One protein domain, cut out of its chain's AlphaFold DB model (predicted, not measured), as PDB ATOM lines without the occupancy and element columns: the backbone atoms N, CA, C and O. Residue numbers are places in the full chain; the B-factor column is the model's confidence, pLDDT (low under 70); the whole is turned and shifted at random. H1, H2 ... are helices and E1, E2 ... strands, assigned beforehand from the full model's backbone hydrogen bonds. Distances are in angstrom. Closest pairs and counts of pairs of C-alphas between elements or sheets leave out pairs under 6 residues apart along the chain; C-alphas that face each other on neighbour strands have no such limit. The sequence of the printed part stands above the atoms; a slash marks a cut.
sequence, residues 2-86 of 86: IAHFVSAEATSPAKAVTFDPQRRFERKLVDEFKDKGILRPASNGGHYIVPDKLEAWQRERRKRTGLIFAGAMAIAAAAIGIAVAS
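AT A GLANCE: This is residues 2 to 86 of the 86 residues of an uncharacterized protein of Sphingomonas sp. WZY 27 (UniProt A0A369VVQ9). The model is a small compact head with one long, unbent helix, H3, sticking out of it like a handle. The head holds a short two-stranded hairpin, E1 and E2, with the short helix H1 near E2, residues 30 to 34 of H2 near the hairpin, mostly at E1, and a long loop, residues 8 to 23, joining H1 to H2. Residues 58 to 86 stick out and make the length. The printed part has 85 residues, with three named helices and two named strands in the order H1, H2, E1, E2, H3; the sheet E1 - E2 is antiparallel and the class is mostly helix. The whole is extended, with a radius of gyration of the C-alphas of 19.6 A and spans of 68 by 26 by 22 A.

HOW THE PARTS SIT: H1, residues 2 to 7, touches no helix. Its closest C-alpha to E2, residues 47 to 49, is that of Phe 5, 7.2 A from the C-alpha of Ile 49. H2, residues 24 to 35, is apart from H1 and from E2. The closest C-alphas of H2 and E1, residues 39 to 41, are those of Phe 33 and Leu 39, 5.3 A apart. E1 and E2 form a hairpin, antiparallel with 147 degrees between their directions. N 40 and O 48 are within hydrogen-bond range at 2.9 A, and so are N 48 and O 40 at 2.9 A. H3, residues 51 to 84, is apart from H1, H2 and E1, and follows E2 by a tight link of 1 residue. Every O i to N i+4 pair is within hydrogen-bond range in H1, H2 and H3.

IN THESE COORDINATES: H1 begins at C-alpha 2, (38.519, -9.292, 42.192), and is 8.5 A long from first to last C-alpha. H2 measures 16.8 A, E1 7.0 A and E2 7.1 A. H3 has 34 residues and runs 48.8 A, from C-alpha 51 at (44.368, 0.578, 44.251) to C-alpha 84 at (4.057, 13.530, 20.013).

THE WHOLE: The two C-alphas farthest apart, those of Asn 44 and Ser 86, are 68.4 A apart. Without residues 58 to 86, which stand free, the remaining 56 residues span 28 by 24 by 20 A, with a radius of gyration of 10.3 A. The printed part has no cut and ends at the chain's last residue, Ser 86. The link from H1 to H2 is long, with 16 residues; the links H2 to E1, E1 to E2 and E2 to H3 are tight. The mean pLDDT of the printed part is 80.0, and residues 65 to 86 are under 70.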
ATOM      1  N   ILE A   2      38.229 -10.543  41.432       70.50
ATOM      2  CA  ILE A   2      38.519  -9.292  42.192       70.50
ATOM      3  C   ILE A   2      38.116  -9.409  43.666       70.50
ATOM      4  O   ILE A   2      38.890  -9.032  44.537       70.50
ATOM      5  N   ALA A   3      36.957 -10.012  43.944       72.56
ATOM      6  CA  ALA A   3      36.498 -10.258  45.309       72.56
ATOM      7  C   ALA A   3      37.501 -11.070  46.151       72.56
ATOM      8  O   ALA A   3      37.619 -10.790  47.331       72.56
ATOM      9  N   HIS A   4      38.259 -12.001  45.550       76.25
ATOM     10  CA  HIS A   4      39.278 -12.803  46.242       76.25
ATOM     11  C   HIS A   4      40.498 -11.963  46.652       76.25
ATOM     12  O   HIS A   4      40.952 -12.038  47.789       76.25
ATOM     13  N   PHE A   5      40.997 -11.111  45.752       78.19
ATOM     14  CA  PHE A   5      42.095 -10.192  46.070       78.19
ATOM     15  C   PHE A   5      41.668  -9.114  47.073       78.19
ATOM     16  O   PHE A   5      42.449  -8.740  47.940       78.19
ATOM     17  N   VAL A   6      40.429  -8.624  46.969       72.75
ATOM     18  CA  VAL A   6      39.874  -7.627  47.895       72.75
ATOM     19  C   VAL A   6      39.633  -8.237  49.276       72.75
ATOM     20  O   VAL A   6      40.024  -7.628  50.264       72.75
ATOM     21  N   SER A   7      39.069  -9.448  49.365       75.12
ATOM     22  CA  SER A   7      38.864 -10.138  50.647       75.12
ATOM     23  C   SER A   7      40.172 -10.506  51.342       75.12
ATOM     24  O   SER A   7      40.207 -10.592  52.561       75.12
ATOM     25  N   ALA A   8      41.243 -10.727  50.574       76.94
ATOM     26  CA  ALA A   8      42.581 -10.991  51.096       76.94
ATOM     27  C   ALA A   8      43.407  -9.713  51.342       76.94
ATOM     28  O   ALA A   8      44.586  -9.807  51.673       76.94
ATOM     29  N   GLU A   9      42.821  -8.527  51.134       84.88
ATOM     30  CA  GLU A   9      43.507  -7.230  51.203       84.88
ATOM     31  C   GLU A   9      44.821  -7.181  50.406       84.88
ATOM     32  O   GLU A   9      45.789  -6.531  50.806       84.88
ATOM     33  N   ALA A  10      44.873  -7.863  49.263       86.50
ATOM     34  CA  ALA A  10      46.070  -8.000  48.449       86.50
ATOM     35  C   ALA A  10      46.370  -6.710  47.673       86.50
ATOM     36  O   ALA A  10      46.249  -6.667  46.452       86.50
ATOM     37  N   THR A  11      46.721  -5.637  48.382       88.69
ATOM     38  CA  THR A  11      46.938  -4.277  47.852       88.69
ATOM     39  C   THR A  11      48.400  -3.830  47.903       88.69
ATOM     40  O   THR A  11      48.739  -2.724  47.485       88.69
ATOM     41  N   SER A  12      49.287  -4.690  48.400       87.94
ATOM     42  CA  SER A  12      50.726  -4.452  48.473       87.94
ATOM     43  C   SER A  12      51.503  -5.742  48.199       87.94
ATOM     44  O   SER A  12      50.937  -6.830  48.339       87.94
ATOM     45  N   PRO A  13      52.805  -5.660  47.862       88.56
ATOM     46  CA  PRO A  13      53.634  -6.849  47.665       88.56
ATOM     47  C   PRO A  13      53.641  -7.794  48.875       88.56
ATOM     48  O   PRO A  13      53.634  -9.007  48.703       88.56
ATOM     49  N   ALA A  14      53.603  -7.247  50.095       87.62
ATOM     50  CA  ALA A  14      53.588  -8.029  51.333       87.62
ATOM     51  C   ALA A  14      52.284  -8.820  51.537       87.62
ATOM     52  O   ALA A  14      52.287  -9.840  52.218       87.62
ATOM     53  N   LYS A  15      51.177  -8.359  50.941       87.38
ATOM     54  CA  LYS A  15      49.862  -9.014  50.986       87.38
ATOM     55  C   LYS A  15      49.530  -9.743  49.678       87.38
ATOM     56  O   LYS A  15      48.371 -10.050  49.421       87.38
ATOM     57  N   ALA A  16      50.514  -9.973  48.811       90.38
ATOM     58  CA  ALA A  16      50.274 -10.583  47.513       90.38
ATOM     59  C   ALA A  16      49.782 -12.028  47.652       90.38
ATOM     60  O   ALA A  16      50.331 -12.809  48.431       90.38
ATOM     61  N   VAL A  17      48.782 -12.384  46.847       88.81
ATOM     62  CA  VAL A  17      48.148 -13.705  46.861       88.81
ATOM     63  C   VAL A  17      48.284 -14.396  45.519       88.81
ATOM     64  O   VAL A  17      48.299 -13.762  44.459       88.81
ATOM     65  N   THR A  18      48.365 -15.719  45.557       88.62
ATOM     66  CA  THR A  18      48.305 -16.544  44.354       88.62
ATOM     67  C   THR A  18      46.854 -16.680  43.919       88.62
ATOM     68  O   THR A  18      45.987 -17.022  44.718       88.62
ATOM     69  N   PHE A  19      46.587 -16.437  42.640       83.75
ATOM     70  CA  PHE A  19      45.269 -16.631  42.053       83.75
ATOM     71  C   PHE A  19      45.406 -17.423  40.760       83.75
ATOM     72  O   PHE A  19      46.079 -16.971  39.833       83.75
ATOM     73  N   ASP A  20      44.746 -18.579  40.707       84.69
ATOM     74  CA  ASP A  20      44.705 -19.430  39.523       84.69
ATOM     75  C   ASP A  20      43.326 -19.344  38.830       84.69
ATOM     76  O   ASP A  20      42.340 -19.911  39.323       84.69
ATOM     77  N   PRO A  21      43.204 -18.595  37.716       85.00
ATOM     78  CA  PRO A  21      41.943 -18.403  37.006       85.00
ATOM     79  C   PRO A  21      41.442 -19.690  36.325       85.00
ATOM     80  O   PRO A  21      41.905 -20.086  35.251       85.00
ATOM     81  N   GLN A  22      40.378 -20.272  36.880       87.94
ATOM     82  CA  GLN A  22      39.764 -21.499  36.358       87.94
ATOM     83  C   GLN A  22      38.965 -21.246  35.071       87.94
ATOM     84  O   GLN A  22      38.963 -22.057  34.138       87.94
ATOM     85  N   ARG A  23      38.302 -20.088  34.966       90.25
ATOM     86  CA  ARG A  23      37.405 -19.772  33.843       90.25
ATOM     87  C   ARG A  23      38.110 -18.945  32.765       90.25
ATOM     88  O   ARG A  23      38.922 -18.071  33.057       90.25
ATOM     89  N   ARG A  24      37.737 -19.145  31.490       88.69
ATOM     90  CA  ARG A  24      38.315 -18.404  30.344       88.69
ATOM     91  C   ARG A  24      38.169 -16.885  30.484       88.69
ATOM     92  O   ARG A  24      39.084 -16.151  30.128       88.69
ATOM     93  N   PHE A  25      37.030 -16.419  31.000       87.62
ATOM     94  CA  PHE A  25      36.815 -14.988  31.211       87.62
ATOM     95  C   PHE A  25      37.736 -14.430  32.303       87.62
ATOM     96  O   PHE A  25      38.203 -13.305  32.174       87.62
ATOM     97  N   GLU A  26      38.016 -15.210  33.354       88.44
ATOM     98  CA  GLU A  26      38.905 -14.788  34.440       88.44
ATOM     99  C   GLU A  26      40.332 -14.672  33.938       88.44
ATOM    100  O   GLU A  26      40.970 -13.669  34.223       88.44
ATOM    101  N   ARG A  27      40.798 -15.627  33.122       90.69
ATOM    102  CA  ARG A  27      42.111 -15.548  32.462       90.69
ATOM    103  C   ARG A  27      42.262 -14.247  31.684       90.69
ATOM    104  O   ARG A  27      43.147 -13.455  31.975       90.69
ATOM    105  N   LYS A  28      41.304 -13.968  30.795       91.25
ATOM    106  CA  LYS A  28      41.299 -12.734  30.002       91.25
ATOM    107  C   LYS A  28      41.301 -11.475  30.877       91.25
ATOM    108  O   LYS A  28      41.951 -10.495  30.533       91.25
ATOM    109  N   LEU A  29      40.564 -11.490  31.989       89.00
ATOM    110  CA  LEU A  29      40.492 -10.352  32.904       89.00
ATOM    111  C   LEU A  29      41.792 -10.169  33.703       89.00
ATOM    112  O   LEU A  29      42.213  -9.034  33.907       89.00
ATOM    113  N   VAL A  30      42.433 -11.261  34.133       91.12
ATOM    114  CA  VAL A  30      43.761 -11.236  34.767       91.12
ATOM    115  C   VAL A  30      44.784 -10.638  33.809       91.12
ATOM    116  O   VAL A  30      45.516  -9.737  34.212       91.12
ATOM    117  N   ASP A  31      44.803 -11.091  32.559       91.94
ATOM    118  CA  ASP A  31      45.733 -10.596  31.541       91.94
ATOM    119  C   ASP A  31      45.503  -9.102  31.271       91.94
ATOM    120  O   ASP A  31      46.430  -8.304  31.390       91.94
ATOM    121  N   GLU A  32      44.246  -8.678  31.074       92.25
ATOM    122  CA  GLU A  32      43.900  -7.254  30.929       92.25
ATOM    123  C   GLU A  32      44.379  -6.425  32.134       92.25
ATOM    124  O   GLU A  32      44.845  -5.293  31.984       92.25
ATOM    125  N   PHE A  33      44.246  -6.956  33.351       92.31
ATOM    126  CA  PHE A  33      44.610  -6.229  34.567       92.31
ATOM    127  C   PHE A  33      46.121  -6.142  34.759       92.31
ATOM    128  O   PHE A  33      46.597  -5.122  35.267       92.31
ATOM    129  N   LYS A  34      46.868  -7.164  34.333       92.69
ATOM    130  CA  LYS A  34      48.332  -7.129  34.264       92.69
ATOM    131  C   LYS A  34      48.795  -6.077  33.261       92.69
ATOM    132  O   LYS A  34      49.561  -5.193  33.638       92.69
ATOM    133  N   ASP A  35      48.244  -6.087  32.048       94.62
ATOM    134  CA  ASP A  35      48.591  -5.132  30.987       94.62
ATOM    135  C   ASP A  35      48.325  -3.680  31.406       94.62
ATOM    136  O   ASP A  35      49.096  -2.767  31.115       94.62
ATOM    137  N   LYS A  36      47.234  -3.451  32.144       91.62
ATOM    138  CA  LYS A  36      46.867  -2.123  32.663       91.62
ATOM    139  C   LYS A  36      47.626  -1.727  33.934       91.62
ATOM    140  O   LYS A  36      47.406  -0.631  34.455       91.62
ATOM    141  N   GLY A  37      48.485  -2.600  34.462       93.50
ATOM    142  CA  GLY A  37      49.223  -2.389  35.707       93.50
ATOM    143  C   GLY A  37      48.337  -2.308  36.953       93.50
ATOM    144  O   GLY A  37      48.779  -1.789  37.977       93.50
ATOM    145  N   ILE A  38      47.092  -2.784  36.853       93.75
ATOM    146  CA  ILE A  38      46.142  -2.912  37.965       93.75
ATOM    147  C   ILE A  38      46.541  -4.098  38.836       93.75
ATOM    148  O   ILE A  38      46.407  -4.029  40.052       93.75
ATOM    149  N   LEU A  39      47.046  -5.167  38.220       94.00
ATOM    150  CA  LEU A  39      47.604  -6.328  38.894       94.00
ATOM    151  C   LEU A  39      49.122  -6.329  38.697       94.00
ATOM    152  O   LEU A  39      49.590  -6.228  37.563       94.00
ATOM    153  N   ARG A  40      49.897  -6.450  39.776       93.44
ATOM    154  CA  ARG A  40      51.361  -6.525  39.710       93.44
ATOM    155  C   ARG A  40      51.887  -7.801  40.358       93.44
ATOM    156  O   ARG A  40      51.315  -8.233  41.360       93.44
ATOM    157  N   PRO A  41      52.955  -8.400  39.805       92.44
ATOM    158  CA  PRO A  41      53.616  -9.528  40.438       92.44
ATOM    159  C   PRO A  41      54.360  -9.068  41.695       92.44
ATOM    160  O   PRO A  41      54.901  -7.962  41.744       92.44
ATOM    161  N   ALA A  42      54.404  -9.936  42.698       92.44
ATOM    162  CA  ALA A  42      55.264  -9.801  43.863       92.44
ATOM    163  C   ALA A  42      56.392 -10.842  43.825       92.44
ATOM    164  O   ALA A  42      56.322 -11.847  43.115       92.44
ATOM    165  N   SER A  43      57.440 -10.613  44.613       88.56
ATOM    166  CA  SER A  43      58.605 -11.506  44.700       88.56
ATOM    167  C   SER A  43      58.271 -12.906  45.227       88.56
ATOM    168  O   SER A  43      59.017 -13.843  44.967       88.56
ATOM    169  N   ASN A  44      57.142 -13.075  45.922       86.31
ATOM    170  CA  ASN A  44      56.655 -14.364  46.421       86.31
ATOM    171  C   ASN A  44      55.887 -15.194  45.369       86.31
ATOM    172  O   ASN A  44      55.272 -16.196  45.723       86.31
ATOM    173  N   GLY A  45      55.856 -14.767  44.101       86.50
ATOM    174  CA  GLY A  45      55.097 -15.435  43.034       86.50
ATOM    175  C   GLY A  45      53.591 -15.138  43.038       86.50
ATOM    176  O   GLY A  45      52.880 -15.531  42.111       86.50
ATOM    177  N   GLY A  46      53.096 -14.415  44.044       91.31
ATOM    178  CA  GLY A  46      51.733 -13.910  44.102       91.31
ATOM    179  C   GLY A  46      51.547 -12.633  43.286       91.31
ATOM    180  O   GLY A  46      52.474 -12.079  42.690       91.31
ATOM    181  N   HIS A  47      50.313 -12.140  43.282       92.56
ATOM    182  CA  HIS A  47      49.959 -10.867  42.678       92.56
ATOM    183  C   HIS A  47      49.238  -9.975  43.687       92.56
ATOM    184  O   HIS A  47      48.595 -10.454  44.621       92.56
ATOM    185  N   TYR A  48      49.320  -8.667  43.477       91.00
ATOM    186  CA  TYR A  48      48.588  -7.680  44.261       91.00
ATOM    187  C   TYR A  48      47.939  -6.633  43.354       91.00
ATOM    188  O   TYR A  48      48.398  -6.362  42.241       91.00
ATOM    189  N   ILE A  49      46.840  -6.066  43.834       92.62
ATOM    190  CA  ILE A  49      46.105  -4.981  43.201       92.62
ATOM    191  C   ILE A  49      46.794  -3.657  43.524       92.62
ATOM    192  O   ILE A  49      47.138  -3.391  44.669       92.62
ATOM    193  N   VAL A  50      46.926  -2.793  42.523       93.19
ATOM    194  CA  VAL A  50      47.315  -1.390  42.688       93.19
ATOM    195  C   VAL A  50      46.036  -0.546  42.809       93.19
ATOM    196  O   VAL A  50      45.356  -0.352  41.792       93.19
ATOM    197  N   PRO A  51      45.675  -0.044  44.009       86.94
ATOM    198  CA  PRO A  51      44.368   0.578  44.251       86.94
ATOM    199  C   PRO A  51      44.067   1.764  43.330       86.94
ATOM    200  O   PRO A  51      43.012   1.789  42.699       86.94
ATOM    201  N   ASP A  52      45.023   2.677  43.143       89.38
ATOM    202  CA  ASP A  52      44.833   3.877  42.315       89.38
ATOM    203  C   ASP A  52      44.523   3.539  40.849       89.38
ATOM    204  O   ASP A  52      43.721   4.201  40.185       89.38
ATOM    205  N   LYS A  53      45.152   2.478  40.329       90.56
ATOM    206  CA  LYS A  53      44.935   2.000  38.956       90.56
ATOM    207  C   LYS A  53      43.584   1.309  38.826       90.56
ATOM    208  O   LYS A  53      42.897   1.515  37.823       90.56
ATOM    209  N   LEU A  54      43.187   0.531  39.836       87.88
ATOM    210  CA  LEU A  54      41.865  -0.084  39.882       87.88
ATOM    211  C   LEU A  54      40.769   0.986  39.917       87.88
ATOM    212  O   LEU A  54      39.819   0.915  39.138       87.88
ATOM    213  N   GLU A  55      40.918   2.002  40.763       87.44
ATOM    214  CA  GLU A  55      39.940   3.079  40.888       87.44
ATOM    215  C   GLU A  55      39.842   3.900  39.591       87.44
ATOM    216  O   GLU A  55      38.743   4.175  39.105       87.44
ATOM    217  N   ALA A  56      40.979   4.226  38.965       89.00
ATOM    218  CA  ALA A  56      41.011   4.904  37.669       89.00
ATOM    219  C   ALA A  56      40.289   4.102  36.575       89.00
ATOM    220  O   ALA A  56      39.465   4.658  35.843       89.00
ATOM    221  N   TRP A  57      40.536   2.792  36.497       88.38
ATOM    222  CA  TRP A  57      39.854   1.904  35.555       88.38
ATOM    223  C   TRP A  57      38.345   1.828  35.824       88.38
ATOM    224  O   TRP A  57      37.552   1.898  34.885       88.38
ATOM    225  N   GLN A  58      37.925   1.758  37.092       87.19
ATOM    226  CA  GLN A  58      36.507   1.767  37.465       87.19
ATOM    227  C   GLN A  58      35.828   3.096  37.118       87.19
ATOM    228  O   GLN A  58      34.686   3.093  36.656       87.19
ATOM    229  N   ARG A  59      36.499   4.235  37.334       87.00
ATOM    230  CA  ARG A  59      35.987   5.561  36.949       87.00
ATOM    231  C   ARG A  59      35.799   5.661  35.439       87.00
ATOM    232  O   ARG A  59      34.739   6.093  34.999       87.00
ATOM    233  N   GLU A  60      36.779   5.219  34.657       86.69
ATOM    234  CA  GLU A  60      36.694   5.217  33.192       86.69
ATOM    235  C   GLU A  60      35.547   4.328  32.691       86.69
ATOM    236  O   GLU A  60      34.739   4.747  31.861       86.69
ATOM    237  N   ARG A  61      35.402   3.122  33.256       83.12
ATOM    238  CA  ARG A  61      34.288   2.223  32.922       83.12
ATOM    239  C   ARG A  61      32.934   2.847  33.263       83.12
ATOM    240  O   ARG A  61      32.038   2.816  32.429       83.12
ATOM    241  N   ARG A  62      32.795   3.461  34.445       79.75
ATOM    242  CA  ARG A  62      31.559   4.151  34.853       79.75
ATOM    243  C   ARG A  62      31.208   5.311  33.924       79.75
ATOM    244  O   ARG A  62      30.047   5.434  33.551       79.75
ATOM    245  N   LYS A  63      32.189   6.120  33.510       78.00
ATOM    246  CA  LYS A  63      31.975   7.216  32.550       78.00
ATOM    247  C   LYS A  63      31.465   6.696  31.210       78.00
ATOM    248  O   LYS A  63      30.475   7.206  30.700       78.00
ATOM    249  N   ARG A  64      32.089   5.647  30.672       73.25
ATOM    250  CA  ARG A  64      31.655   5.021  29.415       73.25
ATOM    251  C   ARG A  64      30.239   4.460  29.510       73.25
ATOM    252  O   ARG A  64      29.430   4.721  28.630       73.25
ATOM    253  N   THR A  65      29.920   3.750  30.588       66.38
ATOM    254  CA  THR A  65      28.570   3.218  30.805       66.38
ATOM    255  C   THR A  65      27.540   4.343  30.944       66.38
ATOM    256  O   THR A  65      26.493   4.285  30.309       66.38
ATOM    257  N   GLY A  66      27.852   5.402  31.697       61.66
ATOM    258  CA  GLY A  66      26.982   6.574  31.836       61.66
ATOM    259  C   GLY A  66      26.719   7.292  30.509       61.66
ATOM    260  O   GLY A  66      25.579   7.644  30.230       61.66
ATOM    261  N   LEU A  67      27.737   7.440  29.657       65.62
ATOM    262  CA  LEU A  67      27.588   8.024  28.320       65.62
ATOM    263  C   LEU A  67      26.720   7.162  27.393       65.62
ATOM    264  O   LEU A  67      25.910   7.703  26.646       65.62
ATOM    265  N   ILE A  68      26.844   5.833  27.460       63.19
ATOM    266  CA  ILE A  68      26.012   4.912  26.671       63.19
ATOM    267  C   ILE A  68      24.541   5.025  27.086       63.19
ATOM    268  O   ILE A  68      23.673   5.144  26.224       63.19
ATOM    269  N   PHE A  69      24.252   5.038  28.390       57.78
ATOM    270  CA  PHE A  69      22.880   5.201  28.879       57.78
ATOM    271  C   PHE A  69      22.312   6.588  28.567       57.78
ATOM    272  O   PHE A  69      21.168   6.682  28.133       57.78
ATOM    273  N   ALA A  70      23.104   7.652  28.718       57.81
ATOM    274  CA  ALA A  70      22.684   9.004  28.356       57.81
ATOM    275  C   ALA A  70      22.374   9.121  26.854       57.81
ATOM    276  O   ALA A  70      21.347   9.682  26.482       57.81
ATOM    277  N   GLY A  71      23.212   8.534  25.994       60.88
ATOM    278  CA  GLY A  71      22.960   8.462  24.555       60.88
ATOM    279  C   GLY A  71      21.692   7.673  24.223       60.88
ATOM    280  O   GLY A  71      20.857   8.147  23.459       60.88
ATOM    281  N   ALA A  72      21.495   6.509  24.848       57.47
ATOM    282  CA  ALA A  72      20.291   5.701  24.655       57.47
ATOM    283  C   ALA A  72      19.013   6.440  25.096       57.47
ATOM    284  O   ALA A  72      18.008   6.408  24.385       57.47
ATOM    285  N   MET A  73      19.055   7.156  26.224       56.16
ATOM    286  CA  MET A  73      17.932   7.972  26.689       56.16
ATOM    287  C   MET A  73      17.662   9.176  25.785       56.16
ATOM    288  O   MET A  73      16.500   9.481  25.537       56.16
ATOM    289  N   ALA A  74      18.694   9.837  25.256       61.50
ATOM    290  CA  ALA A  74      18.523  10.949  24.322       61.50
ATOM    291  C   ALA A  74      17.847  10.500  23.015       61.50
ATOM    292  O   ALA A  74      16.954  11.184  22.520       61.50
ATOM    293  N   ILE A  75      18.214   9.324  22.494       66.75
ATOM    294  CA  ILE A  75      17.584   8.734  21.302       66.75
ATOM    295  C   ILE A  75      16.123   8.361  21.591       66.75
ATOM    296  O   ILE A  75      15.243   8.670  20.790       66.75
ATOM    297  N   ALA A  76      15.845   7.753  22.747       58.78
ATOM    298  CA  ALA A  76      14.480   7.412  23.148       58.78
ATOM    299  C   ALA A  76      13.600   8.662  23.338       58.78
ATOM    300  O   ALA A  76      12.471   8.700  22.856       58.78
ATOM    301  N   ALA A  77      14.124   9.709  23.981       62.53
ATOM    302  CA  ALA A  77      13.418  10.973  24.169       62.53
ATOM    303  C   ALA A  77      13.164  11.701  22.840       62.53
ATOM    304  O   ALA A  77      12.079  12.243  22.646       62.53
ATOM    305  N   ALA A  78      14.119  11.672  21.905       63.69
ATOM    306  CA  ALA A  78      13.943  12.238  20.568       63.69
ATOM    307  C   ALA A  78      12.876  11.480  19.759       63.69
ATOM    308  O   ALA A  78      12.037  12.108  19.120       63.69
ATOM    309  N   ALA A  79      12.855  10.145  19.828       60.31
ATOM    310  CA  ALA A  79      11.848   9.328  19.150       60.31
ATOM    311  C   ALA A  79      10.430   9.571  19.697       60.31
ATOM    312  O   ALA A  79       9.480   9.670  18.923       60.31
ATOM    313  N   ILE A  80      10.290   9.722  21.019       61.91
ATOM    314  CA  ILE A  80       9.011  10.073  21.647       61.91
ATOM    315  C   ILE A  80       8.615  11.502  21.262       61.91
ATOM    316  O   ILE A  80       7.500  11.705  20.806       61.91
ATOM    317  N   GLY A  81       9.526  12.476  21.367       56.31
ATOM    318  CA  GLY A  81       9.261  13.875  21.013       56.31
ATOM    319  C   GLY A  81       8.811  14.072  19.561       56.31
ATOM    320  O   GLY A  81       7.914  14.871  19.317       56.31
ATOM    321  N   ILE A  82       9.363  13.305  18.615       57.31
ATOM    322  CA  ILE A  82       8.904  13.291  17.216       57.31
ATOM    323  C   ILE A  82       7.492  12.695  17.117       57.31
ATOM    324  O   ILE A  82       6.638  13.280  16.461       57.31
ATOM    325  N   ALA A  83       7.212  11.583  17.804       54.88
ATOM    326  CA  ALA A  83       5.899  10.937  17.777       54.88
ATOM    327  C   ALA A  83       4.773  11.774  18.418       54.88
ATOM    328  O   ALA A  83       3.630  11.651  17.991       54.88
ATOM    329  N   VAL A  84       5.064  12.621  19.418       56.81
ATOM    330  CA  VAL A  84       4.057  13.530  20.013       56.81
ATOM    331  C   VAL A  84       3.884  14.827  19.206       56.81
ATOM    332  O   VAL A  84       2.891  15.526  19.380       56.81
ATOM    333  N   ALA A  85       4.846  15.171  18.343       53.88
ATOM    334  CA  ALA A  85       4.823  16.378  17.514       53.88
ATOM    335  C   ALA A  85       4.365  16.134  16.058       53.88
ATOM    336  O   ALA A  85       4.396  17.077  15.265       53.88
ATOM    337  N   SER A  86       3.985  14.896  15.709       49.91
ATOM    338  CA  SER A  86       3.499  14.482  14.377       49.91
ATOM    339  C   SER A  86       1.978  14.479  14.284       49.91
ATOM    340  O   SER A  86       1.336  14.113  15.292       49.91
TER     341      SER A  86